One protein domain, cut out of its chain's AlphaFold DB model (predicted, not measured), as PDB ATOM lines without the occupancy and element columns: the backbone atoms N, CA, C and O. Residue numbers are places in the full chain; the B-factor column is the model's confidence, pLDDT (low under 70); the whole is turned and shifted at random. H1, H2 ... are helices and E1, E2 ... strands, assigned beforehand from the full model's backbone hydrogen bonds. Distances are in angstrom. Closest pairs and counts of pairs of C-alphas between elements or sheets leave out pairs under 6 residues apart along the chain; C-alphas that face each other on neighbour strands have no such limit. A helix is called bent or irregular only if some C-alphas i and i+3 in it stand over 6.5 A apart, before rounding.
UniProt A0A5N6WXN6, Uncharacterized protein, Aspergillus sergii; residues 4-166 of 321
ATOM      1  N   VAL A   4     375.207 298.084 230.861       86.75
ATOM      2  CA  VAL A   4     375.739 296.973 231.660       86.75
ATOM      3  C   VAL A   4     374.597 296.184 232.272       86.75
ATOM      4  O   VAL A   4     373.590 296.769 232.666       86.75
ATOM      5  N   ASN A   5     374.780 294.872 232.391       89.88
ATOM      6  CA  ASN A   5     373.828 294.009 233.079       89.88
ATOM      7  C   ASN A   5     374.350 293.729 234.481       89.88
ATOM      8  O   ASN A   5     375.486 293.278 234.651       89.88
ATOM      9  N   LEU A   6     373.521 294.007 235.481       89.31
ATOM     10  CA  LEU A   6     373.779 293.639 236.863       89.31
ATOM     11  C   LEU A   6     372.928 292.428 237.248       89.31
ATOM     12  O   LEU A   6     371.731 292.423 236.959       89.31
ATOM     13  N   PRO A   7     373.501 291.430 237.941       92.12
ATOM     14  CA  PRO A   7     372.749 290.253 238.340       92.12
ATOM     15  C   PRO A   7     371.753 290.612 239.444       92.12
ATOM     16  O   PRO A   7     372.129 291.150 240.488       92.12
ATOM     17  N   GLY A   8     370.486 290.293 239.232       91.56
ATOM     18  CA  GLY A   8     369.427 290.335 240.229       91.56
ATOM     19  C   GLY A   8     368.852 288.945 240.475       91.56
ATOM     20  O   GLY A   8     369.020 288.015 239.686       91.56
ATOM     21  N   ARG A   9     368.143 288.803 241.589       92.06
ATOM     22  CA  ARG A   9     367.362 287.615 241.915       92.06
ATOM     23  C   ARG A   9     366.009 288.008 242.469       92.06
ATOM     24  O   ARG A   9     365.884 288.970 243.226       92.06
ATOM     25  N   TRP A  10     365.003 287.221 242.148       91.50
ATOM     26  CA  TRP A  10     363.704 287.293 242.790       91.50
ATOM     27  C   TRP A  10     363.452 286.011 243.562       91.50
ATOM     28  O   TRP A  10     363.958 284.952 243.198       91.50
ATOM     29  N   ARG A  11     362.677 286.104 244.640       92.12
ATOM     30  CA  ARG A  11     362.216 284.934 245.382       92.12
ATOM     31  C   ARG A  11     360.890 285.161 246.081       92.12
ATOM     32  O   ARG A  11     360.595 286.269 246.529       92.12
ATOM     33  N   TRP A  12     360.124 284.095 246.246       92.50
ATOM     34  CA  TRP A  12     358.970 284.077 247.134       92.50
ATOM     35  C   TRP A  12     359.418 283.829 248.572       92.50
ATOM     36  O   TRP A  12     360.165 282.899 248.869       92.50
ATOM     37  N   VAL A  13     358.959 284.682 249.483       91.75
ATOM     38  CA  VAL A  13     359.260 284.578 250.910       91.75
ATOM     39  C   VAL A  13     357.968 284.382 251.677       91.75
ATOM     40  O   VAL A  13     356.987 285.093 251.472       91.75
ATOM     41  N   LYS A  14     357.972 283.415 252.589       92.81
ATOM     42  CA  LYS A  14     356.857 283.163 253.493       92.81
ATOM     43  C   LYS A  14     356.666 284.355 254.431       92.81
ATOM     44  O   LYS A  14     357.537 284.642 255.251       92.81
ATOM     45  N   ALA A  15     355.535 285.035 254.298       90.94
ATOM     46  CA  ALA A  15     355.154 286.162 255.142       90.94
ATOM     47  C   ALA A  15     354.307 285.702 256.337       90.94
ATOM     48  O   ALA A  15     354.515 286.165 257.455       90.94
ATOM     49  N   VAL A  16     353.372 284.774 256.105       91.38
ATOM     50  CA  VAL A  16     352.427 284.278 257.116       91.38
ATOM     51  C   VAL A  16     352.179 282.782 256.903       91.38
ATOM     52  O   VAL A  16     352.067 282.340 255.762       91.38
ATOM     53  N   ASP A  17     352.075 282.009 257.985       93.06
ATOM     54  CA  ASP A  17     351.800 280.564 257.976       93.06
ATOM     55  C   ASP A  17     350.772 280.241 259.068       93.06
ATOM     56  O   ASP A  17     351.065 280.363 260.259       93.06
ATOM     57  N   ILE A  18     349.542 279.909 258.670       90.62
ATOM     58  CA  ILE A  18     348.407 279.717 259.578       90.62
ATOM     59  C   ILE A  18     347.890 278.298 259.447       90.62
ATOM     60  O   ILE A  18     347.336 277.909 258.416       90.62
ATOM     61  N   LYS A  19     347.990 277.552 260.542       90.88
ATOM     62  CA  LYS A  19     347.439 276.209 260.673       90.88
ATOM     63  C   LYS A  19     346.594 276.143 261.949       90.88
ATOM     64  O   LYS A  19     347.166 275.965 263.026       90.88
ATOM     65  N   PRO A  20     345.267 276.346 261.859       86.06
ATOM     66  CA  PRO A  20     344.388 276.278 263.019       86.06
ATOM     67  C   PRO A  20     344.441 274.887 263.657       86.06
ATOM     68  O   PRO A  20     344.592 273.877 262.966       86.06
ATOM     69  N   GLY A  21     344.332 274.837 264.983       84.94
ATOM     70  CA  GLY A  21     344.258 273.578 265.718       84.94
ATOM     71  C   GLY A  21     342.897 272.885 265.559       84.94
ATOM     72  O   GLY A  21     341.944 273.497 265.060       84.94
ATOM     73  N   PRO A  22     342.773 271.630 266.020       84.62
ATOM     74  CA  PRO A  22     341.496 270.918 266.050       84.62
ATOM     75  C   PRO A  22     340.412 271.726 266.782       84.62
ATOM     76  O   PRO A  22     340.686 272.357 267.802       84.62
ATOM     77  N   GLY A  23     339.189 271.716 266.257       82.31
ATOM     78  CA  GLY A  23     338.030 272.448 266.774       82.31
ATOM     79  C   GLY A  23     338.066 273.972 266.600       82.31
ATOM     80  O   GLY A  23     337.196 274.652 267.141       82.31
ATOM     81  N   SER A  24     339.046 274.531 265.878       81.69
ATOM     82  CA  SER A  24     339.178 275.983 265.696       81.69
ATOM     83  C   SER A  24     339.083 276.394 264.227       81.69
ATOM     84  O   SER A  24     339.756 275.842 263.362       81.69
ATOM     85  N   THR A  25     338.236 277.384 263.946       80.44
ATOM     86  CA  THR A  25     338.256 278.140 262.686       80.44
ATOM     87  C   THR A  25     338.988 279.445 262.943       80.44
ATOM     88  O   THR A  25     338.831 280.051 264.003       80.44
ATOM     89  N   PHE A  26     339.798 279.866 261.985       80.00
ATOM     90  CA  PHE A  26     340.583 281.078 262.083       80.00
ATOM     91  C   PHE A  26     340.063 282.096 261.074       80.00
ATOM     92  O   PHE A  26     340.207 281.908 259.870       80.00
ATOM     93  N   ASP A  27     339.443 283.156 261.577       88.81
ATOM     94  CA  ASP A  27     338.980 284.293 260.789       88.81
ATOM     95  C   ASP A  27     339.693 285.534 261.319       88.81
ATOM     96  O   ASP A  27     339.431 285.982 262.440       88.81
ATOM     97  N   SER A  28     340.697 286.011 260.587       83.62
ATOM     98  CA  SER A  28     341.464 287.157 261.049       83.62
ATOM     99  C   SER A  28     342.087 287.966 259.922       83.62
ATOM    100  O   SER A  28     342.315 287.509 258.798       83.62
ATOM    101  N   THR A  29     342.378 289.211 260.271       88.75
ATOM    102  CA  THR A  29     343.086 290.155 259.428       88.75
ATOM    103  C   THR A  29     344.553 290.178 259.828       88.75
ATOM    104  O   THR A  29     344.908 290.609 260.925       88.75
ATOM    105  N   HIS A  30     345.417 289.764 258.908       83.75
ATOM    106  CA  HIS A  30     346.859 289.829 259.071       83.75
ATOM    107  C   HIS A  30     347.402 291.107 258.467       83.75
ATOM    108  O   HIS A  30     347.303 291.318 257.259       83.75
ATOM    109  N   LYS A  31     348.021 291.923 259.319       86.56
ATOM    110  CA  LYS A  31     348.809 293.079 258.909       86.56
ATOM    111  C   LYS A  31     350.270 292.791 259.181       86.56
ATOM    112  O   LYS A  31     350.617 292.407 260.297       86.56
ATOM    113  N   TRP A  32     351.120 292.990 258.187       86.50
ATOM    114  CA  TRP A  32     352.560 292.984 258.402       86.50
ATOM    115  C   TRP A  32     353.203 294.157 257.689       86.50
ATOM    116  O   TRP A  32     352.700 294.652 256.677       86.50
ATOM    117  N   SER A  33     354.319 294.593 258.259       83.88
ATOM    118  CA  SER A  33     355.166 295.618 257.687       83.88
ATOM    119  C   SER A  33     356.474 295.009 257.211       83.88
ATOM    120  O   SER A  33     356.954 294.006 257.747       83.88
ATOM    121  N   TRP A  34     357.057 295.608 256.185       83.00
ATOM    122  CA  TRP A  34     358.422 295.304 255.786       83.00
ATOM    123  C   TRP A  34     359.155 296.578 255.438       83.00
ATOM    124  O   TRP A  34     358.558 297.614 255.140       83.00
ATOM    125  N   THR A  35     360.472 296.460 255.475       81.00
ATOM    126  CA  THR A  35     361.379 297.541 255.157       81.00
ATOM    127  C   THR A  35     362.118 297.204 253.877       81.00
ATOM    128  O   THR A  35     362.771 296.168 253.777       81.00
ATOM    129  N   ASN A  36     361.999 298.095 252.903       83.38
ATOM    130  CA  ASN A  36     362.790 298.088 251.687       83.38
ATOM    131  C   ASN A  36     364.072 298.868 251.956       83.38
ATOM    132  O   ASN A  36     363.999 300.005 252.423       83.38
ATOM    133  N   THR A  37     365.219 298.267 251.652       79.25
ATOM    134  CA  THR A  37     366.531 298.904 251.754       79.25
ATOM    135  C   THR A  37     367.136 299.009 250.371       79.25
ATOM    136  O   THR A  37     367.270 298.022 249.647       79.25
ATOM    137  N   VAL A  38     367.516 300.225 250.013       77.50
ATOM    138  CA  VAL A  38     368.187 300.506 248.754       77.50
ATOM    139  C   VAL A  38     369.399 301.361 249.035       77.50
ATOM    140  O   VAL A  38     369.234 302.482 249.497       77.50
ATOM    141  N   SER A  39     370.580 300.843 248.722       80.62
ATOM    142  CA  SER A  39     371.841 301.562 248.779       80.62
ATOM    143  C   SER A  39     372.253 301.988 247.375       80.62
ATOM    144  O   SER A  39     372.745 301.192 246.569       80.62
ATOM    145  N   LYS A  40     372.041 303.271 247.074       73.06
ATOM    146  CA  LYS A  40     372.383 303.877 245.783       73.06
ATOM    147  C   LYS A  40     373.882 303.779 245.512       73.06
ATOM    148  O   LYS A  40     374.276 303.477 244.391       73.06
ATOM    149  N   THR A  41     374.701 303.978 246.542       70.94
ATOM    150  CA  THR A  41     376.161 303.861 246.460       70.94
ATOM    151  C   THR A  41     376.578 302.461 246.025       70.94
ATOM    152  O   THR A  41     377.280 302.330 245.029       70.94
ATOM    153  N   GLN A  42     376.071 301.411 246.681       78.50
ATOM    154  CA  GLN A  42     376.408 300.031 246.311       78.50
ATOM    155  C   GLN A  42     375.936 299.670 244.897       78.50
ATOM    156  O   GLN A  42     376.633 298.954 244.178       78.50
ATOM    157  N   PHE A  43     374.759 300.157 244.489       80.19
ATOM    158  CA  PHE A  43     374.242 299.931 243.139       80.19
ATOM    159  C   PHE A  43     375.119 300.611 242.074       80.19
ATOM    160  O   PHE A  43     375.505 299.968 241.098       80.19
ATOM    161  N   ILE A  44     375.498 301.879 242.290       74.06
ATOM    162  CA  ILE A  44     376.383 302.638 241.390       74.06
ATOM    163  C   ILE A  44     377.771 302.000 241.315       74.06
ATOM    164  O   ILE A  44     378.246 301.733 240.216       74.06
ATOM    165  N   GLU A  45     378.395 301.690 242.453       75.19
ATOM    166  CA  GLU A  45     379.724 301.067 242.500       75.19
ATOM    167  C   GLU A  45     379.762 299.760 241.698       75.19
ATOM    168  O   GLU A  45     380.709 299.502 240.955       75.19
ATOM    169  N   LYS A  46     378.706 298.943 241.792       82.56
ATOM    170  CA  LYS A  46     378.615 297.673 241.062       82.56
ATOM    171  C   LYS A  46     378.347 297.857 239.570       82.56
ATOM    172  O   LYS A  46     378.896 297.090 238.771       82.56
ATOM    173  N   ALA A  47     377.562 298.861 239.181       77.69
ATOM    174  CA  ALA A  47     377.391 299.235 237.776       77.69
ATOM    175  C   ALA A  47     378.707 299.719 237.162       77.69
ATOM    176  O   ALA A  47     379.089 299.249 236.091       77.69
ATOM    177  N   GLU A  48     379.432 300.593 237.859       72.56
ATOM    178  CA  GLU A  48     380.739 301.083 237.419       72.56
ATOM    179  C   GLU A  48     381.766 299.950 237.322       72.56
ATOM    180  O   GLU A  48     382.471 299.848 236.319       72.56
ATOM    181  N   GLU A  49     381.834 299.061 238.320       76.38
ATOM    182  CA  GLU A  49     382.715 297.888 238.292       76.38
ATOM    183  C   GLU A  49     382.425 297.007 237.064       76.38
ATOM    184  O   GLU A  49     383.346 296.562 236.373       76.38
ATOM    185  N   SER A  50     381.144 296.790 236.760       79.75
ATOM    186  CA  SER A  50     380.714 295.996 235.605       79.75
ATOM    187  C   SER A  50     381.041 296.689 234.280       79.75
ATOM    188  O   SER A  50     381.533 296.037 233.358       79.75
ATOM    189  N   ALA A  51     380.869 298.012 234.204       73.31
ATOM    190  CA  ALA A  51     381.233 298.820 233.039       73.31
ATOM    191  C   ALA A  51     382.737 298.757 232.754       73.31
ATOM    192  O   ALA A  51     383.152 298.501 231.623       73.31
ATOM    193  N   ARG A  52     383.567 298.907 233.797       70.38
ATOM    194  CA  ARG A  52     385.031 298.805 233.695       70.38
ATOM    195  C   ARG A  52     385.457 297.424 233.191       70.38
ATOM    196  O   ARG A  52     386.295 297.333 232.295       70.38
ATOM    197  N   LYS A  53     384.855 296.345 233.710       73.81
ATOM    198  CA  LYS A  53     385.137 294.968 233.258       73.81
ATOM    199  C   LYS A  53     384.759 294.741 231.794       73.81
ATOM    200  O   LYS A  53     385.534 294.132 231.060       73.81
ATOM    201  N   GLN A  54     383.597 295.233 231.358       71.25
ATOM    202  CA  GLN A  54     383.181 295.117 229.958       71.25
ATOM    203  C   GLN A  54     384.123 295.882 229.018       71.25
ATOM    204  O   GLN A  54     384.536 295.327 227.999       71.25
ATOM    205  N   ASN A  55     384.542 297.094 229.393       63.09
ATOM    206  CA  ASN A  55     385.496 297.885 228.610       63.09
ATOM    207  C   ASN A  55     386.870 297.204 228.495       63.09
ATOM    208  O   ASN A  55     387.448 297.183 227.410       63.09
ATOM    209  N   HIS A  56     387.371 296.592 229.573       59.41
ATOM    210  CA  HIS A  56     388.640 295.854 229.545       59.41
ATOM    211  C   HIS A  56     388.613 294.634 228.611       59.41
ATOM    212  O   HIS A  56     389.607 294.355 227.943       59.41
ATOM    213  N   ASN A  57     387.487 293.921 228.538       57.75
ATOM    214  CA  ASN A  57     387.371 292.705 227.730       57.75
ATOM    215  C   ASN A  57     387.127 292.983 226.237       57.75
ATOM    216  O   ASN A  57     387.446 292.145 225.397       57.75
ATOM    217  N   ALA A  58     386.582 294.151 225.885       52.38
ATOM    218  CA  ALA A  58     386.161 294.452 224.519       52.38
ATOM    219  C   ALA A  58     387.312 294.729 223.526       52.38
ATOM    220  O   ALA A  58     387.045 294.893 222.341       52.38
ATOM    221  N   SER A  59     388.586 294.769 223.949       40.22
ATOM    222  CA  SER A  59     389.735 295.125 223.083       40.22
ATOM    223  C   SER A  59     389.516 296.400 222.246       40.22
ATOM    224  O   SER A  59     390.053 296.537 221.147       40.22
ATOM    225  N   ILE A  60     388.702 297.338 222.739       39.38
ATOM    226  CA  ILE A  60     388.466 298.619 222.079       39.38
ATOM    227  C   ILE A  60     389.583 299.554 222.540       39.38
ATOM    228  O   ILE A  60     389.697 299.887 223.715       39.38
ATOM    229  N   SER A  61     390.430 299.961 221.597       32.16
ATOM    230  CA  SER A  61     391.605 300.816 221.784       32.16
ATOM    231  C   SER A  61     391.270 302.284 222.086       32.16
ATOM    232  O   SER A  61     391.943 303.190 221.595       32.16
ATOM    233  N   THR A  62     390.230 302.555 222.866       33.00
ATOM    234  CA  THR A  62     389.893 303.907 223.311       33.00
ATOM    235  C   THR A  62     390.289 304.038 224.772       33.00
ATOM    236  O   THR A  62     389.797 303.299 225.619       33.00
ATOM    237  N   HIS A  63     391.205 304.963 225.053       37.59
ATOM    238  CA  HIS A  63     391.528 305.418 226.401       37.59
ATOM    239  C   HIS A  63     390.241 305.918 227.069       37.59
ATOM    240  O   HIS A  63     389.853 307.055 226.837       37.59
ATOM    241  N   VAL A  64     389.524 305.084 227.823       40.62
ATOM    242  CA  VAL A  64     388.275 305.512 228.468       40.62
ATOM    243  C   VAL A  64     388.226 304.978 229.894       40.62
ATOM    244  O   VAL A  64     387.457 304.087 230.238       40.62
ATOM    245  N   GLU A  65     389.023 305.619 230.747       44.91
ATOM    246  CA  GLU A  65     388.724 305.823 232.174       44.91
ATOM    247  C   GLU A  65     387.631 306.903 232.350       44.91
ATOM    248  O   GLU A  65     387.620 307.669 233.312       44.91
ATOM    249  N   GLY A  66     386.697 307.003 231.397       49.56
ATOM    250  CA  GLY A  66     385.545 307.887 231.502       49.56
ATOM    251  C   GLY A  66     384.686 307.462 232.688       49.56
ATOM    252  O   GLY A  66     384.334 306.290 232.828       49.56
ATOM    253  N   SER A  67     384.352 308.408 233.563       61.06
ATOM    254  CA  SER A  67     383.385 308.155 234.632       61.06
ATOM    255  C   SER A  67     381.999 308.029 234.002       61.06
ATOM    256  O   SER A  67     381.540 308.963 233.346       61.06
ATOM    257  N   TYR A  68     381.335 306.888 234.170       65.88
ATOM    258  CA  TYR A  68     379.982 306.651 233.664       65.88
ATOM    259  C   TYR A  68     378.974 306.691 234.808       65.88
ATOM    260  O   TYR A  68     379.189 306.084 235.850       65.88
ATOM    261  N   GLY A  69     377.860 307.386 234.601       66.75
ATOM    262  CA  GLY A  69     376.742 307.431 235.535       66.75
ATOM    263  C   GLY A  69     375.579 306.604 235.008       66.75
ATOM    264  O   GLY A  69     375.328 306.589 233.801       66.75
ATOM    265  N   ILE A  70     374.850 305.941 235.907       69.75
ATOM    266  CA  ILE A  70     373.602 305.254 235.562       69.75
ATOM    267  C   ILE A  70     372.532 306.304 235.250       69.75
ATOM    268  O   ILE A  70     372.192 307.123 236.104       69.75
ATOM    269  N   VAL A  71     371.987 306.263 234.037       71.19
ATOM    270  CA  VAL A  71     370.876 307.119 233.593       71.19
ATOM    271  C   VAL A  71     369.539 306.438 233.852       71.19
ATOM    272  O   VAL A  71     368.575 307.074 234.280       71.19
ATOM    273  N   SER A  72     369.477 305.133 233.610       76.44
ATOM    274  CA  SER A  72     368.279 304.331 233.806       76.44
ATOM    275  C   SER A  72     368.655 302.910 234.225       76.44
ATOM    276  O   SER A  72     369.754 302.433 233.945       76.44
ATOM    277  N   ALA A  73     367.748 302.256 234.947       80.81
ATOM    278  CA  ALA A  73     367.849 300.848 235.301       80.81
ATOM    279  C   ALA A  73     366.477 300.199 235.114       80.81
ATOM    280  O   ALA A  73     365.461 300.755 235.549       80.81
ATOM    281  N   SER A  74     366.448 299.048 234.456       84.25
ATOM    282  CA  SER A  74     365.239 298.272 234.193       84.25
ATOM    283  C   SER A  74     365.555 296.782 234.193       84.25
ATOM    284  O   SER A  74     366.711 296.377 234.185       84.25
ATOM    285  N   VAL A  75     364.521 295.956 234.214       86.62
ATOM    286  CA  VAL A  75     364.627 294.510 233.980       86.62
ATOM    287  C   VAL A  75     363.882 294.165 232.694       86.62
ATOM    288  O   VAL A  75     363.059 294.963 232.234       86.62
ATOM    289  N   ASP A  76     364.176 293.011 232.094       80.38
ATOM    290  CA  ASP A  76     363.524 292.580 230.849       80.38
ATOM    291  C   ASP A  76     361.993 292.570 230.990       80.38
ATOM    292  O   ASP A  76     361.462 292.095 231.990       80.38
ATOM    293  N   ALA A  77     361.269 293.074 229.989       71.00
ATOM    294  CA  ALA A  77     359.809 293.098 229.987       71.00
ATOM    295  C   ALA A  77     359.178 291.691 229.967       71.00
ATOM    296  O   ALA A  77     358.016 291.546 230.346       71.00
ATOM    297  N   SER A  78     359.920 290.663 229.540       70.38
ATOM    298  CA  SER A  78     359.481 289.266 229.601       70.38
ATOM    299  C   SER A  78     359.430 288.721 231.027       70.38
ATOM    300  O   SER A  78     358.817 287.680 231.266       70.38
ATOM    301  N   TYR A  79     360.085 289.387 231.979       75.62
ATOM    302  CA  TYR A  79     359.968 289.049 233.385       75.62
ATOM    303  C   TYR A  79     358.583 289.461 233.887       75.62
ATOM    304  O   TYR A  79     358.189 290.624 233.813       75.62
ATOM    305  N   GLU A  80     357.843 288.494 234.430       72.69
ATOM    306  CA  GLU A  80     356.437 288.650 234.833       72.69
ATOM    307  C   GLU A  80     356.209 289.806 235.832       72.69
ATOM    308  O   GLU A  80     355.089 290.294 235.984       72.69
ATOM    309  N   TYR A  81     357.273 290.255 236.510       75.75
ATOM    310  CA  TYR A  81     357.245 291.296 237.542       75.75
ATOM    311  C   TYR A  81     358.077 292.535 237.159       75.75
ATOM    312  O   TYR A  81     358.537 293.293 238.022       75.75
ATOM    313  N   ALA A  82     358.315 292.736 235.857       78.94
ATOM    314  CA  ALA A  82     359.180 293.794 235.348       78.94
ATOM    315  C   ALA A  82     358.672 295.199 235.663       78.94
ATOM    316  O   ALA A  82     359.470 296.074 236.005       78.94
ATOM    317  N   SER A  83     357.360 295.422 235.591       78.12
ATOM    318  CA  SER A  83     356.751 296.724 235.869       78.12
ATOM    319  C   SER A  83     356.994 297.190 237.300       78.12
ATOM    320  O   SER A  83     357.338 298.348 237.516       78.12
ATOM    321  N   GLU A  84     356.854 296.300 238.277       76.12
ATOM    322  CA  GLU A  84     356.967 296.600 239.702       76.12
ATOM    323  C   GLU A  84     358.425 296.836 240.100       76.12
ATOM    324  O   GLU A  84     358.730 297.786 240.830       76.12
ATOM    325  N   VAL A  85     359.338 296.014 239.574       76.25
ATOM    326  CA  VAL A  85     360.780 296.197 239.774       76.25
ATOM    327  C   VAL A  85     361.245 297.498 239.120       76.25
ATOM    328  O   VAL A  85     361.886 298.316 239.779       76.25
ATOM    329  N   THR A  86     360.838 297.758 237.877       80.62
ATOM    330  CA  THR A  86     361.196 298.986 237.148       80.62
ATOM    331  C   THR A  86     360.588 300.232 237.793       80.62
ATOM    332  O   THR A  86     361.259 301.256 237.907       80.62
ATOM    333  N   ALA A  87     359.342 300.176 238.275       77.56
ATOM    334  CA  ALA A  87     358.715 301.290 238.987       77.56
ATOM    335  C   ALA A  87     359.443 301.593 240.303       77.56
ATOM    336  O   ALA A  87     359.722 302.757 240.606       77.56
ATOM    337  N   THR A  88     359.813 300.548 241.049       72.81
ATOM    338  CA  THR A  88     360.633 300.669 242.259       72.81
ATOM    339  C   THR A  88     361.975 301.327 241.932       72.81
ATOM    340  O   THR A  88     362.294 302.357 242.531       72.81
ATOM    341  N   MET A  89     362.700 300.831 240.922       73.81
ATOM    342  CA  MET A  89     363.975 301.390 240.438       73.81
ATOM    343  C   MET A  89     363.853 302.846 239.980       73.81
ATOM    344  O   MET A  89     364.682 303.681 240.333       73.81
ATOM    345  N   LYS A  90     362.784 303.200 239.265       73.50
ATOM    346  CA  LYS A  90     362.520 304.584 238.856       73.50
ATOM    347  C   LYS A  90     362.302 305.495 240.065       73.50
ATOM    348  O   LYS A  90     362.868 306.583 240.114       73.50
ATOM    349  N   SER A  91     361.532 305.040 241.058       66.75
ATOM    350  CA  SER A  91     361.312 305.794 242.300       66.75
ATOM    351  C   SER A  91     362.602 305.991 243.107       66.75
ATOM    352  O   SER A  91     362.749 306.994 243.802       66.75
ATOM    353  N   ILE A  92     363.537 305.043 242.999       62.88
ATOM    354  CA  ILE A  92     364.861 305.084 243.627       62.88
ATOM    355  C   ILE A  92     365.759 306.088 242.904       62.88
ATOM    356  O   ILE A  92     366.333 306.958 243.552       62.88
ATOM    357  N   ASN A  93     365.832 306.024 241.572       61.00
ATOM    358  CA  ASN A  93     366.637 306.952 240.774       61.00
ATOM    359  C   ASN A  93     366.187 308.410 240.949       61.00
ATOM    360  O   ASN A  93     367.016 309.315 240.899       61.00
ATOM    361  N   GLN A  94     364.897 308.637 241.206       59.44
ATOM    362  CA  GLN A  94     364.334 309.960 241.485       59.44
ATOM    363  C   GLN A  94     364.551 310.443 242.930       59.44
ATOM    364  O   GLN A  94     364.390 311.630 243.206       59.44
ATOM    365  N   SER A  95     364.902 309.561 243.870       52.19
ATOM    366  CA  SER A  95     365.151 309.941 245.262       52.19
ATOM    367  C   SER A  95     366.610 310.387 245.412       52.19
ATOM    368  O   SER A  95     367.524 309.590 245.597       52.19
ATOM    369  N   GLU A  96     366.844 311.690 245.256       53.25
ATOM    370  CA  GLU A  96     368.194 312.274 245.165       53.25
ATOM    371  C   GLU A  96     368.854 312.568 246.530       53.25
ATOM    372  O   GLU A  96     370.019 312.952 246.565       53.25
ATOM    373  N   VAL A  97     368.146 312.379 247.652       48.03
ATOM    374  CA  VAL A  97     368.513 312.990 248.951       48.03
ATOM    375  C   VAL A  97     369.192 312.027 249.942       48.03
ATOM    376  O   VAL A  97     369.823 312.488 250.892       48.03
ATOM    377  N   LYS A  98     369.101 310.700 249.768       55.53
ATOM    378  CA  LYS A  98     369.708 309.729 250.701       55.53
ATOM    379  C   LYS A  98     370.422 308.599 249.968       55.53
ATOM    380  O   LYS A  98     369.849 308.007 249.059       55.53
ATOM    381  N   ASP A  99     371.642 308.292 250.414       62.12
ATOM    382  CA  ASP A  99     372.430 307.154 249.918       62.12
ATOM    383  C   ASP A  99     371.720 305.828 250.202       62.12
ATOM    384  O   ASP A  99     371.709 304.948 249.341       62.12
ATOM    385  N   ASP A 100     371.052 305.743 251.358       71.56
ATOM    386  CA  ASP A 100     370.198 304.625 251.730       71.56
ATOM    387  C   ASP A 100     368.731 305.065 251.843       71.56
ATOM    388  O   ASP A 100     368.357 305.921 252.655       71.56
ATOM    389  N   ILE A 101     367.872 304.450 251.036       68.56
ATOM    390  CA  ILE A 101     366.425 304.637 251.098       68.56
ATOM    391  C   ILE A 101     365.844 303.481 251.897       68.56
ATOM    392  O   ILE A 101     365.925 302.319 251.497       68.56
ATOM    393  N   VAL A 102     365.229 303.834 253.022       76.69
ATOM    394  CA  VAL A 102     364.502 302.918 253.896       76.69
ATOM    395  C   VAL A 102     363.021 303.264 253.789       76.69
ATOM    396  O   VAL A 102     362.594 304.312 254.275       76.69
ATOM    397  N   LYS A 103     362.237 302.420 253.110       75.81
ATOM    398  CA  LYS A 103     360.775 302.580 253.008       75.81
ATOM    399  C   LYS A 103     360.094 301.474 253.795       75.81
ATOM    400  O   LYS A 103     360.397 300.307 253.569       75.81
ATOM    401  N   SER A 104     359.177 301.849 254.679       79.88
ATOM    402  CA  SER A 104     358.313 300.896 255.372       79.88
ATOM    403  C   SER A 104     356.939 300.886 254.719       79.88
ATOM    404  O   SER A 104     356.308 301.935 254.597       79.88
ATOM    405  N   GLU A 105     356.483 299.709 254.317       80.19
ATOM    406  CA  GLU A 105     355.158 299.493 253.735       80.19
ATOM    407  C   GLU A 105     354.368 298.517 254.603       80.19
ATOM    408  O   GLU A 105     354.954 297.694 255.305       80.19
ATOM    409  N   ASN A 106     353.041 298.637 254.565       84.19
ATOM    410  CA  ASN A 106     352.117 297.767 255.284       84.19
ATOM    411  C   ASN A 106     351.223 297.055 254.277       84.19
ATOM    412  O   ASN A 106     350.739 297.682 253.334       84.19
ATOM    413  N   LEU A 107     350.946 295.780 254.521       86.50
ATOM    414  CA  LEU A 107     349.982 295.022 253.735       86.50
ATOM    415  C   LEU A 107     349.035 294.269 254.648       86.50
ATOM    416  O   LEU A 107     349.407 293.843 255.742       86.50
ATOM    417  N   GLU A 108     347.794 294.169 254.194       89.75
ATOM    418  CA  GLU A 108     346.683 293.617 254.945       89.75
ATOM    419  C   GLU A 108     346.000 292.524 254.124       89.75
ATOM    420  O   GLU A 108     345.553 292.770 253.005       89.75
ATOM    421  N   HIS A 109     345.911 291.318 254.684       89.12
ATOM    422  CA  HIS A 109     345.086 290.241 254.143       89.12
ATOM    423  C   HIS A 109     344.065 289.791 255.168       89.12
ATOM    424  O   HIS A 109     344.401 289.493 256.312       89.12
ATOM    425  N   HIS A 110     342.829 289.658 254.713       90.75
ATOM    426  CA  HIS A 110     341.790 288.976 255.457       90.75
ATOM    427  C   HIS A 110     341.765 287.499 255.056       90.75
ATOM    428  O   HIS A 110     341.701 287.182 253.864       90.75
ATOM    429  N   LEU A 111     341.858 286.601 256.037       89.44
ATOM    430  CA  LEU A 111     341.886 285.159 255.819       89.44
ATOM    431  C   LEU A 111     340.841 284.463 256.683       89.44
ATOM    432  O   LEU A 111     340.817 284.635 257.899       89.44
ATOM    433  N   ASN A 112     340.059 283.597 256.039       89.94
ATOM    434  CA  ASN A 112     339.169 282.650 256.695       89.94
ATOM    435  C   ASN A 112     339.680 281.227 256.414       89.94
ATOM    436  O   ASN A 112     339.594 280.725 255.291       89.94
ATOM    437  N   VAL A 113     340.273 280.598 257.428       89.12
ATOM    438  CA  VAL A 113     340.851 279.252 257.376       89.12
ATOM    439  C   VAL A 113     340.026 278.341 258.275       89.12
ATOM    440  O   VAL A 113     339.989 278.509 259.494       89.12
ATOM    441  N   LYS A 114     339.353 277.367 257.665       88.50
ATOM    442  CA  LYS A 114     338.528 276.386 258.381       88.50
ATOM    443  C   LYS A 114     339.375 275.466 259.261       88.50
ATOM    444  O   LYS A 114     340.588 275.360 259.086       88.50
ATOM    445  N   GLU A 115     338.705 274.767 260.172       86.19
ATOM    446  CA  GLU A 115     339.305 273.708 260.984       86.19
ATOM    447  C   GLU A 115     340.078 272.698 260.124       86.19
ATOM    448  O   GLU A 115     339.613 272.292 259.057       86.19
ATOM    449  N   ASN A 116     341.275 272.314 260.584       83.06
ATOM    450  CA  ASN A 116     342.230 271.462 259.861       83.06
ATOM    451  C   ASN A 116     342.695 272.024 258.503       83.06
ATOM    452  O   ASN A 116     343.404 271.345 257.757       83.06
ATOM    453  N   GLY A 117     342.325 273.266 258.183       87.00
ATOM    454  CA  GLY A 117     342.833 274.006 257.044       87.00
ATOM    455  C   GLY A 117     344.266 274.480 257.264       87.00
ATOM    456  O   GLY A 117     344.832 274.416 258.356       87.00
ATOM    457  N   TRP A 118     344.869 274.971 256.192       91.50
ATOM    458  CA  TRP A 118     346.206 275.538 256.218       91.50
ATOM    459  C   TRP A 118     346.264 276.640 255.176       91.50
ATOM    460  O   TRP A 118     345.885 276.406 254.033       91.50
ATOM    461  N   ALA A 119     346.713 277.829 255.558       92.75
ATOM    462  CA  ALA A 119     346.959 278.917 254.627       92.75
ATOM    463  C   ALA A 119     348.374 279.454 254.815       92.75
ATOM    464  O   ALA A 119     348.802 279.715 255.939       92.75
ATOM    465  N   VAL A 120     349.083 279.642 253.709       93.31
ATOM    466  CA  VAL A 120     350.391 280.295 253.686       93.31
ATOM    467  C   VAL A 120     350.302 281.497 252.761       93.31
ATOM    468  O   VAL A 120     349.806 281.377 251.638       93.31
ATOM    469  N   ILE A 121     350.761 282.653 253.237       93.31
ATOM    470  CA  ILE A 121     350.947 283.840 252.404       93.31
ATOM    471  C   ILE A 121     352.423 283.943 252.040       93.31
ATOM    472  O   ILE A 121     353.287 284.040 252.916       93.31
ATOM    473  N   TYR A 122     352.694 283.968 250.743       93.25
ATOM    474  CA  TYR A 122     353.997 284.256 250.167       93.25
ATOM    475  C   TYR A 122     354.018 285.687 249.639       93.25
ATOM    476  O   TYR A 122     353.020 286.168 249.107       93.25
ATOM    477  N   GLN A 123     355.155 286.357 249.769       91.62
ATOM    478  CA  GLN A 123     355.397 287.702 249.262       91.62
ATOM    479  C   GLN A 123     356.627 287.689 248.358       91.62
ATOM    480  O   GLN A 123     357.641 287.078 248.698       91.62
ATOM    481  N   LEU A 124     356.538 288.365 247.216       90.94
ATOM    482  CA  LEU A 124     357.644 288.445 246.270       90.94
ATOM    483  C   LEU A 124     358.700 289.446 246.763       90.94
ATOM    484  O   LEU A 124     358.388 290.606 247.053       90.94
ATOM    485  N   GLN A 125     359.949 288.994 246.821       90.88
ATOM    486  CA  GLN A 125     361.128 289.771 247.185       90.88
ATOM    487  C   GLN A 125     362.103 289.836 246.011       90.88
ATOM    488  O   GLN A 125     362.341 288.835 245.340       90.88
ATOM    489  N   PHE A 126     362.684 291.012 245.796       90.81
ATOM    490  CA  PHE A 126     363.730 291.260 244.817       90.81
ATOM    491  C   PHE A 126     365.025 291.646 245.527       90.81
ATOM    492  O   PHE A 126     365.023 292.448 246.466       90.81
ATOM    493  N   GLU A 127     366.134 291.094 245.052       91.31
ATOM    494  CA  GLU A 127     367.468 291.377 245.556       91.31
ATOM    495  C   GLU A 127     368.445 291.585 244.397       91.31
ATOM    496  O   GLU A 127     368.408 290.884 243.392       91.31
ATOM    497  N   GLY A 128     369.349 292.540 244.547       89.81
ATOM    498  CA  GLY A 128     370.408 292.844 243.591       89.81
ATOM    499  C   GLY A 128     371.473 293.722 244.248       89.81
ATOM    500  O   GLY A 128     371.384 293.999 245.447       89.81
ATOM    501  N   PRO A 129     372.489 294.178 243.503       87.81
ATOM    502  CA  PRO A 129     373.509 295.090 244.012       87.81
ATOM    503  C   PRO A 129     372.906 296.308 244.717       87.81
ATOM    504  O   PRO A 129     372.250 297.120 244.084       87.81
ATOM    505  N   GLY A 130     373.067 296.433 246.035       82.69
ATOM    506  CA  GLY A 130     372.462 297.536 246.791       82.69
ATOM    507  C   GLY A 130     370.927 297.581 246.766       82.69
ATOM    508  O   GLY A 130     370.353 298.564 247.215       82.69
ATOM    509  N   LEU A 131     370.239 296.557 246.263       87.00
ATOM    510  CA  LEU A 131     368.781 296.506 246.168       87.00
ATOM    511  C   LEU A 131     368.263 295.347 247.008       87.00
ATOM    512  O   LEU A 131     368.620 294.196 246.772       87.00
ATOM    513  N   ASN A 132     367.389 295.636 247.966       89.00
ATOM    514  CA  ASN A 132     366.653 294.617 248.699       89.00
ATOM    515  C   ASN A 132     365.269 295.152 249.060       89.00
ATOM    516  O   ASN A 132     365.113 295.944 249.992       89.00
ATOM    517  N   PHE A 133     364.256 294.737 248.308       86.50
ATOM    518  CA  PHE A 133     362.895 295.195 248.540       86.50
ATOM    519  C   PHE A 133     361.880 294.079 248.338       86.50
ATOM    520  O   PHE A 133     362.063 293.168 247.531       86.50
ATOM    521  N   ARG A 134     360.777 294.162 249.077       88.44
ATOM    522  CA  ARG A 134     359.599 293.330 248.849       88.44
ATOM    523  C   ARG A 134     358.546 294.140 248.127       88.44
ATOM    524  O   ARG A 134     358.378 295.334 248.372       88.44
ATOM    525  N   THR A 135     357.846 293.462 247.235       84.69
ATOM    526  CA  THR A 135     356.741 294.054 246.489       84.69
ATOM    527  C   THR A 135     355.431 293.870 247.267       84.69
ATOM    528  O   THR A 135     355.317 292.938 248.070       84.69
ATOM    529  N   PRO A 136     354.397 294.680 246.993       85.38
ATOM    530  CA  PRO A 136     353.041 294.425 247.482       85.38
ATOM    531  C   PRO A 136     352.403 293.145 246.913       85.38
ATOM    532  O   PRO A 136     351.267 292.821 247.244       85.38
ATOM    533  N   ARG A 137     353.090 292.420 246.024       86.69
ATOM    534  CA  ARG A 137     352.551 291.224 245.387       86.69
ATOM    535  C   ARG A 137     352.651 290.032 246.331       86.69
ATOM    536  O   ARG A 137     353.732 289.671 246.806       86.69
ATOM    537  N   THR A 138     351.507 289.401 246.563       91.56
ATOM    538  CA  THR A 138     351.368 288.244 247.443       91.56
ATOM    539  C   THR A 138     350.662 287.091 246.742       91.56
ATOM    540  O   THR A 138     349.920 287.274 245.776       91.56
ATOM    541  N   ALA A 139     350.888 285.882 247.241       91.75
ATOM    542  CA  ALA A 139     350.169 284.686 246.840       91.75
ATOM    543  C   ALA A 139     349.703 283.936 248.087       91.75
ATOM    544  O   ALA A 139     350.498 283.651 248.979       91.75
ATOM    545  N   VAL A 140     348.416 283.600 248.139       92.56
ATOM    546  CA  VAL A 140     347.840 282.781 249.212       92.56
ATOM    547  C   VAL A 140     347.679 281.354 248.700       92.56
ATOM    548  O   VAL A 140     347.155 281.141 247.600       92.56
ATOM    549  N   ARG A 141     348.147 280.369 249.469       93.50
ATOM    550  CA  ARG A 141     348.070 278.949 249.103       93.50
ATOM    551  C   ARG A 141     347.523 278.092 250.240       93.50
ATOM    552  O   ARG A 141     347.797 278.394 251.403       93.50
ATOM    553  N   PRO A 142     346.770 277.023 249.916       88.62
ATOM    554  CA  PRO A 142     346.367 276.027 250.892       88.62
ATOM    555  C   PRO A 142     347.583 275.175 251.278       88.62
ATOM    556  O   PRO A 142     347.864 274.142 250.675       88.62
ATOM    557  N   GLY A 143     348.337 275.652 252.261       88.69
ATOM    558  CA  GLY A 143     349.565 275.028 252.729       88.69
ATOM    559  C   GLY A 143     350.806 275.264 251.875       88.69
ATOM    560  O   GLY A 143     350.857 276.190 251.063       88.69
ATOM    561  N   LYS A 144     351.835 274.439 252.115       86.31
ATOM    562  CA  LYS A 144     353.109 274.504 251.385       86.31
ATOM    563  C   LYS A 144     352.898 274.256 249.900       86.31
ATOM    564  O   LYS A 144     352.281 273.264 249.517       86.31
ATOM    565  N   CYS A 145     353.480 275.119 249.080       85.88
ATOM    566  CA  CYS A 145     353.440 275.003 247.631       85.88
ATOM    567  C   CYS A 145     354.868 275.011 247.081       85.88
ATOM    568  O   CYS A 145     355.621 275.939 247.359       85.88
ATOM    569  N   SER A 146     355.231 273.990 246.301       85.38
ATOM    570  CA  SER A 146     356.562 273.856 245.685       85.38
ATOM    571  C   SER A 146     356.896 274.978 244.706       85.38
ATOM    572  O   SER A 146     358.063 275.243 244.462       85.38
ATOM    573  N   ASP A 147     355.888 275.662 244.166       84.94
ATOM    574  CA  ASP A 147     356.093 276.808 243.272       84.94
ATOM    575  C   ASP A 147     356.541 278.061 244.050       84.94
ATOM    576  O   ASP A 147     357.031 279.026 243.473       84.94
ATOM    577  N   PHE A 148     356.374 278.048 245.378       85.81
ATOM    578  CA  PHE A 148     356.668 279.161 246.285       85.81
ATOM    579  C   PHE A 148     357.654 278.776 247.403       85.81
ATOM    580  O   PHE A 148     358.033 279.625 248.210       85.81
ATOM    581  N   GLU A 149     358.092 277.514 247.454       85.81
ATOM    582  CA  GLU A 149     359.131 277.010 248.356       85.81
ATOM    583  C   GLU A 149     360.133 276.125 247.599       85.81
ATOM    584  O   GLU A 149     359.741 275.261 246.824       85.81
ATOM    585  N   GLY A 150     361.432 276.283 247.876       81.69
ATOM    586  CA  GLY A 150     362.493 275.493 247.236       81.69
ATOM    587  C   GLY A 150     363.071 276.156 245.983       81.69
ATOM    588  O   GLY A 150     363.030 277.377 245.850       81.69
ATOM    589  N   GLU A 151     363.649 275.360 245.082       76.31
ATOM    590  CA  GLU A 151     364.393 275.858 243.909       76.31
ATOM    591  C   GLU A 151     363.509 276.617 242.907       76.31
ATOM    592  O   GLU A 151     363.955 277.597 242.324       76.31
ATOM    593  N   ASN A 152     362.231 276.245 242.783       80.25
ATOM    594  CA  ASN A 152     361.277 276.927 241.896       80.25
ATOM    595  C   ASN A 152     360.783 278.272 242.456       80.25
ATOM    596  O   ASN A 152     360.145 279.046 241.748       80.25
ATOM    597  N   ALA A 153     361.063 278.553 243.731       84.25
ATOM    598  CA  ALA A 153     360.635 279.771 244.408       84.25
ATOM    599  C   ALA A 153     361.600 280.942 244.204       84.25
ATOM    600  O   ALA A 153     361.430 281.976 244.849       84.25
ATOM    601  N   THR A 154     362.633 280.768 243.381       88.69
ATOM    602  CA  THR A 154     363.663 281.763 243.105       88.69
ATOM    603  C   THR A 154     364.002 281.765 241.622       88.69
ATOM    604  O   THR A 154     363.930 280.736 240.957       88.69
ATOM    605  N   GLY A 155     364.427 282.911 241.106       88.44
ATOM    606  CA  GLY A 155     364.962 283.008 239.757       88.44
ATOM    607  C   GLY A 155     365.929 284.169 239.617       88.44
ATOM    608  O   GLY A 155     365.949 285.088 240.438       88.44
ATOM    609  N   GLU A 156     366.754 284.097 238.581       90.75
ATOM    610  CA  GLU A 156     367.695 285.152 238.214       90.75
ATOM    611  C   GLU A 156     367.037 286.129 237.241       90.75
ATOM    612  O   GLU A 156     366.119 285.778 236.495       90.75
ATOM    613  N   VAL A 157     367.480 287.378 237.285       90.19
ATOM    614  CA  VAL A 157     366.991 288.439 236.410       90.19
ATOM    615  C   VAL A 157     368.095 289.458 236.195       90.19
ATOM    616  O   VAL A 157     368.684 289.956 237.151       90.19
ATOM    617  N   ASP A 158     368.356 289.790 234.938       90.56
ATOM    618  CA  ASP A 158     369.316 290.829 234.598       90.56
ATOM    619  C   ASP A 158     368.688 292.213 234.771       90.56
ATOM    620  O   ASP A 158     367.596 292.505 234.274       90.56
ATOM    621  N   ILE A 159     369.409 293.077 235.481       88.56
ATOM    622  CA  ILE A 159     369.109 294.499 235.593       88.56
ATOM    623  C   ILE A 159     369.923 295.212 234.517       88.56
ATOM    624  O   ILE A 159     371.138 295.366 234.642       88.56
ATOM    625  N   ASN A 160     369.246 295.658 233.469       88.31
ATOM    626  CA  ASN A 160     369.821 296.440 232.390       88.31
ATOM    627  C   ASN A 160     370.010 297.884 232.867       88.31
ATOM    628  O   ASN A 160     369.039 298.580 233.171       88.31
ATOM    629  N   CYS A 161     371.255 298.345 232.940       83.62
ATOM    630  CA  CYS A 161     371.599 299.716 233.306       83.62
ATOM    631  C   CYS A 161     372.125 300.475 232.090       83.62
ATOM    632  O   CYS A 161     373.149 300.095 231.523       83.62
ATOM    633  N   GLU A 162     371.470 301.573 231.719       80.75
ATOM    634  CA  GLU A 162     371.980 302.488 230.695       80.75
ATOM    635  C   GLU A 162     372.954 303.484 231.320       80.75
ATOM    636  O   GLU A 162     372.665 304.104 232.349       80.75
ATOM    637  N   LEU A 163     374.102 303.659 230.672       74.56
ATOM    638  CA  LEU A 163     375.189 304.504 231.142       74.56
ATOM    639  C   LEU A 163     375.365 305.727 230.241       74.56
ATOM    640  O   LEU A 163     375.307 305.631 229.013       74.56
ATOM    641  N   ALA A 164     375.672 306.871 230.847       70.88
ATOM    642  CA  ALA A 164     376.125 308.061 230.132       70.88
ATOM    643  C   ALA A 164     377.439 308.593 230.715       70.88
ATOM    644  O   ALA A 164     377.675 308.438 231.917       70.88
ATOM    645  N   PRO A 165     378.286 309.238 229.891       71.50
ATOM    646  CA  PRO A 165     379.459 309.944 230.386       71.50
ATOM    647  C   PRO A 165     379.062 310.980 231.440       71.50
ATOM    648  O   PRO A 165     378.183 311.816 231.210       71.50
ATOM    649  N   VAL A 166     379.721 310.938 232.593       78.94
ATOM    650  CA  VAL A 166     379.605 311.973 233.615       78.94
ATOM    651  C   VAL A 166     380.515 313.119 233.215       78.94
ATOM    652  O   VAL A 166     381.724 312.962 233.066       78.94
TER     653      VAL A 166
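This is residues 4 to 166 of the 321 residues of an uncharacterized protein of Aspergillus sergii (UniProt A0A5N6WXN6). A long, narrow rod is built from one strongly twisted sheet of seven strands, curled like part of a barrel and folded back on itself: E3, E7, E1 and E5 make one leaf, E2 and E4 the other, and E6 is the hinge. Helices H1 and H2 are on opposite faces of this sheet, H1 toward the end of the rod where residues 57 to 62 stick out, while the E1 to E2 link turns at the other end. The printed part has 163 residues, with two named helices and seven named strands in the order E1 E2 H1 E3 H2 E4 E5 E6 E7; the antiparallel sheet runs E3 E7 E1 E5 E6 E2 E4, and the class is mixed, helices and strands. The whole is loose, with a radius of gyration of the C-alphas of 20.1 A and spans of 75 by 33 by 21 A.

The folded sheet, one sheet bent into two leaves that face each other, begins at edge strand E3, residues 68 to 75, whose neighbour is E7, residues 154 to 165, with N 71 and O 162 within hydrogen-bond range at 2.8 A. E7 is antiparallel to E1, residues 4 to 18, with N 8 and O 157 at 2.8 A. E1 is antiparallel to E5, residues 119 to 128, with N 11 and O 125 at 2.8 A. E5 and E6, residues 131 to 141, form a hairpin, with N 126 and O 133 at 2.8 A. E6 bends by 63 degrees at residue 136; beside E2, residues 26 to 39, its N 132 and O 37 are 2.9 A apart. E2 is antiparallel to edge strand E4, residues 100 to 113, with N 30 and O 109 at 2.8 A. The sheet curls round H1, residues 40 to 57; the closest C-alphas of H1 and E1 are those of Ala 51 and Val 4, 6.0 A apart. It also curls round H2, residues 82 to 93, whose Thr 86 has its C-alpha 5.1 A from that of Ser 74 in E3, the closest pair. H1 and H2 are close but not clearly touching, about perpendicular at 74 degrees, with the C-alphas of Lys 40 and Ile 92 closest at 7.9 A. In H1 and H2 every O i to N i+4 pair is within hydrogen-bond range.

E1 begins at C-alpha 4 (375.739, 296.973, 231.660) and is 42.7 A long; E2 is 39.7 A, E4 39.2 A, and E7 34.7 A, ending at C-alpha 165 (379.459, 309.944, 230.386). E5 measures 29.4 A, E6 27.3 A, H1 26.0 A, E3 19.6 A and H2 16.1 A.

The C-alphas of Gly 23 and Ser 61, the two farthest apart, are 75.5 A apart. The printed part has no cut, and the E6 to E7 link is long, with 12 residues. The mean pLDDT of the printed part is 79.1; residues 55 to 70, 91 to 99 and 101 are under 70.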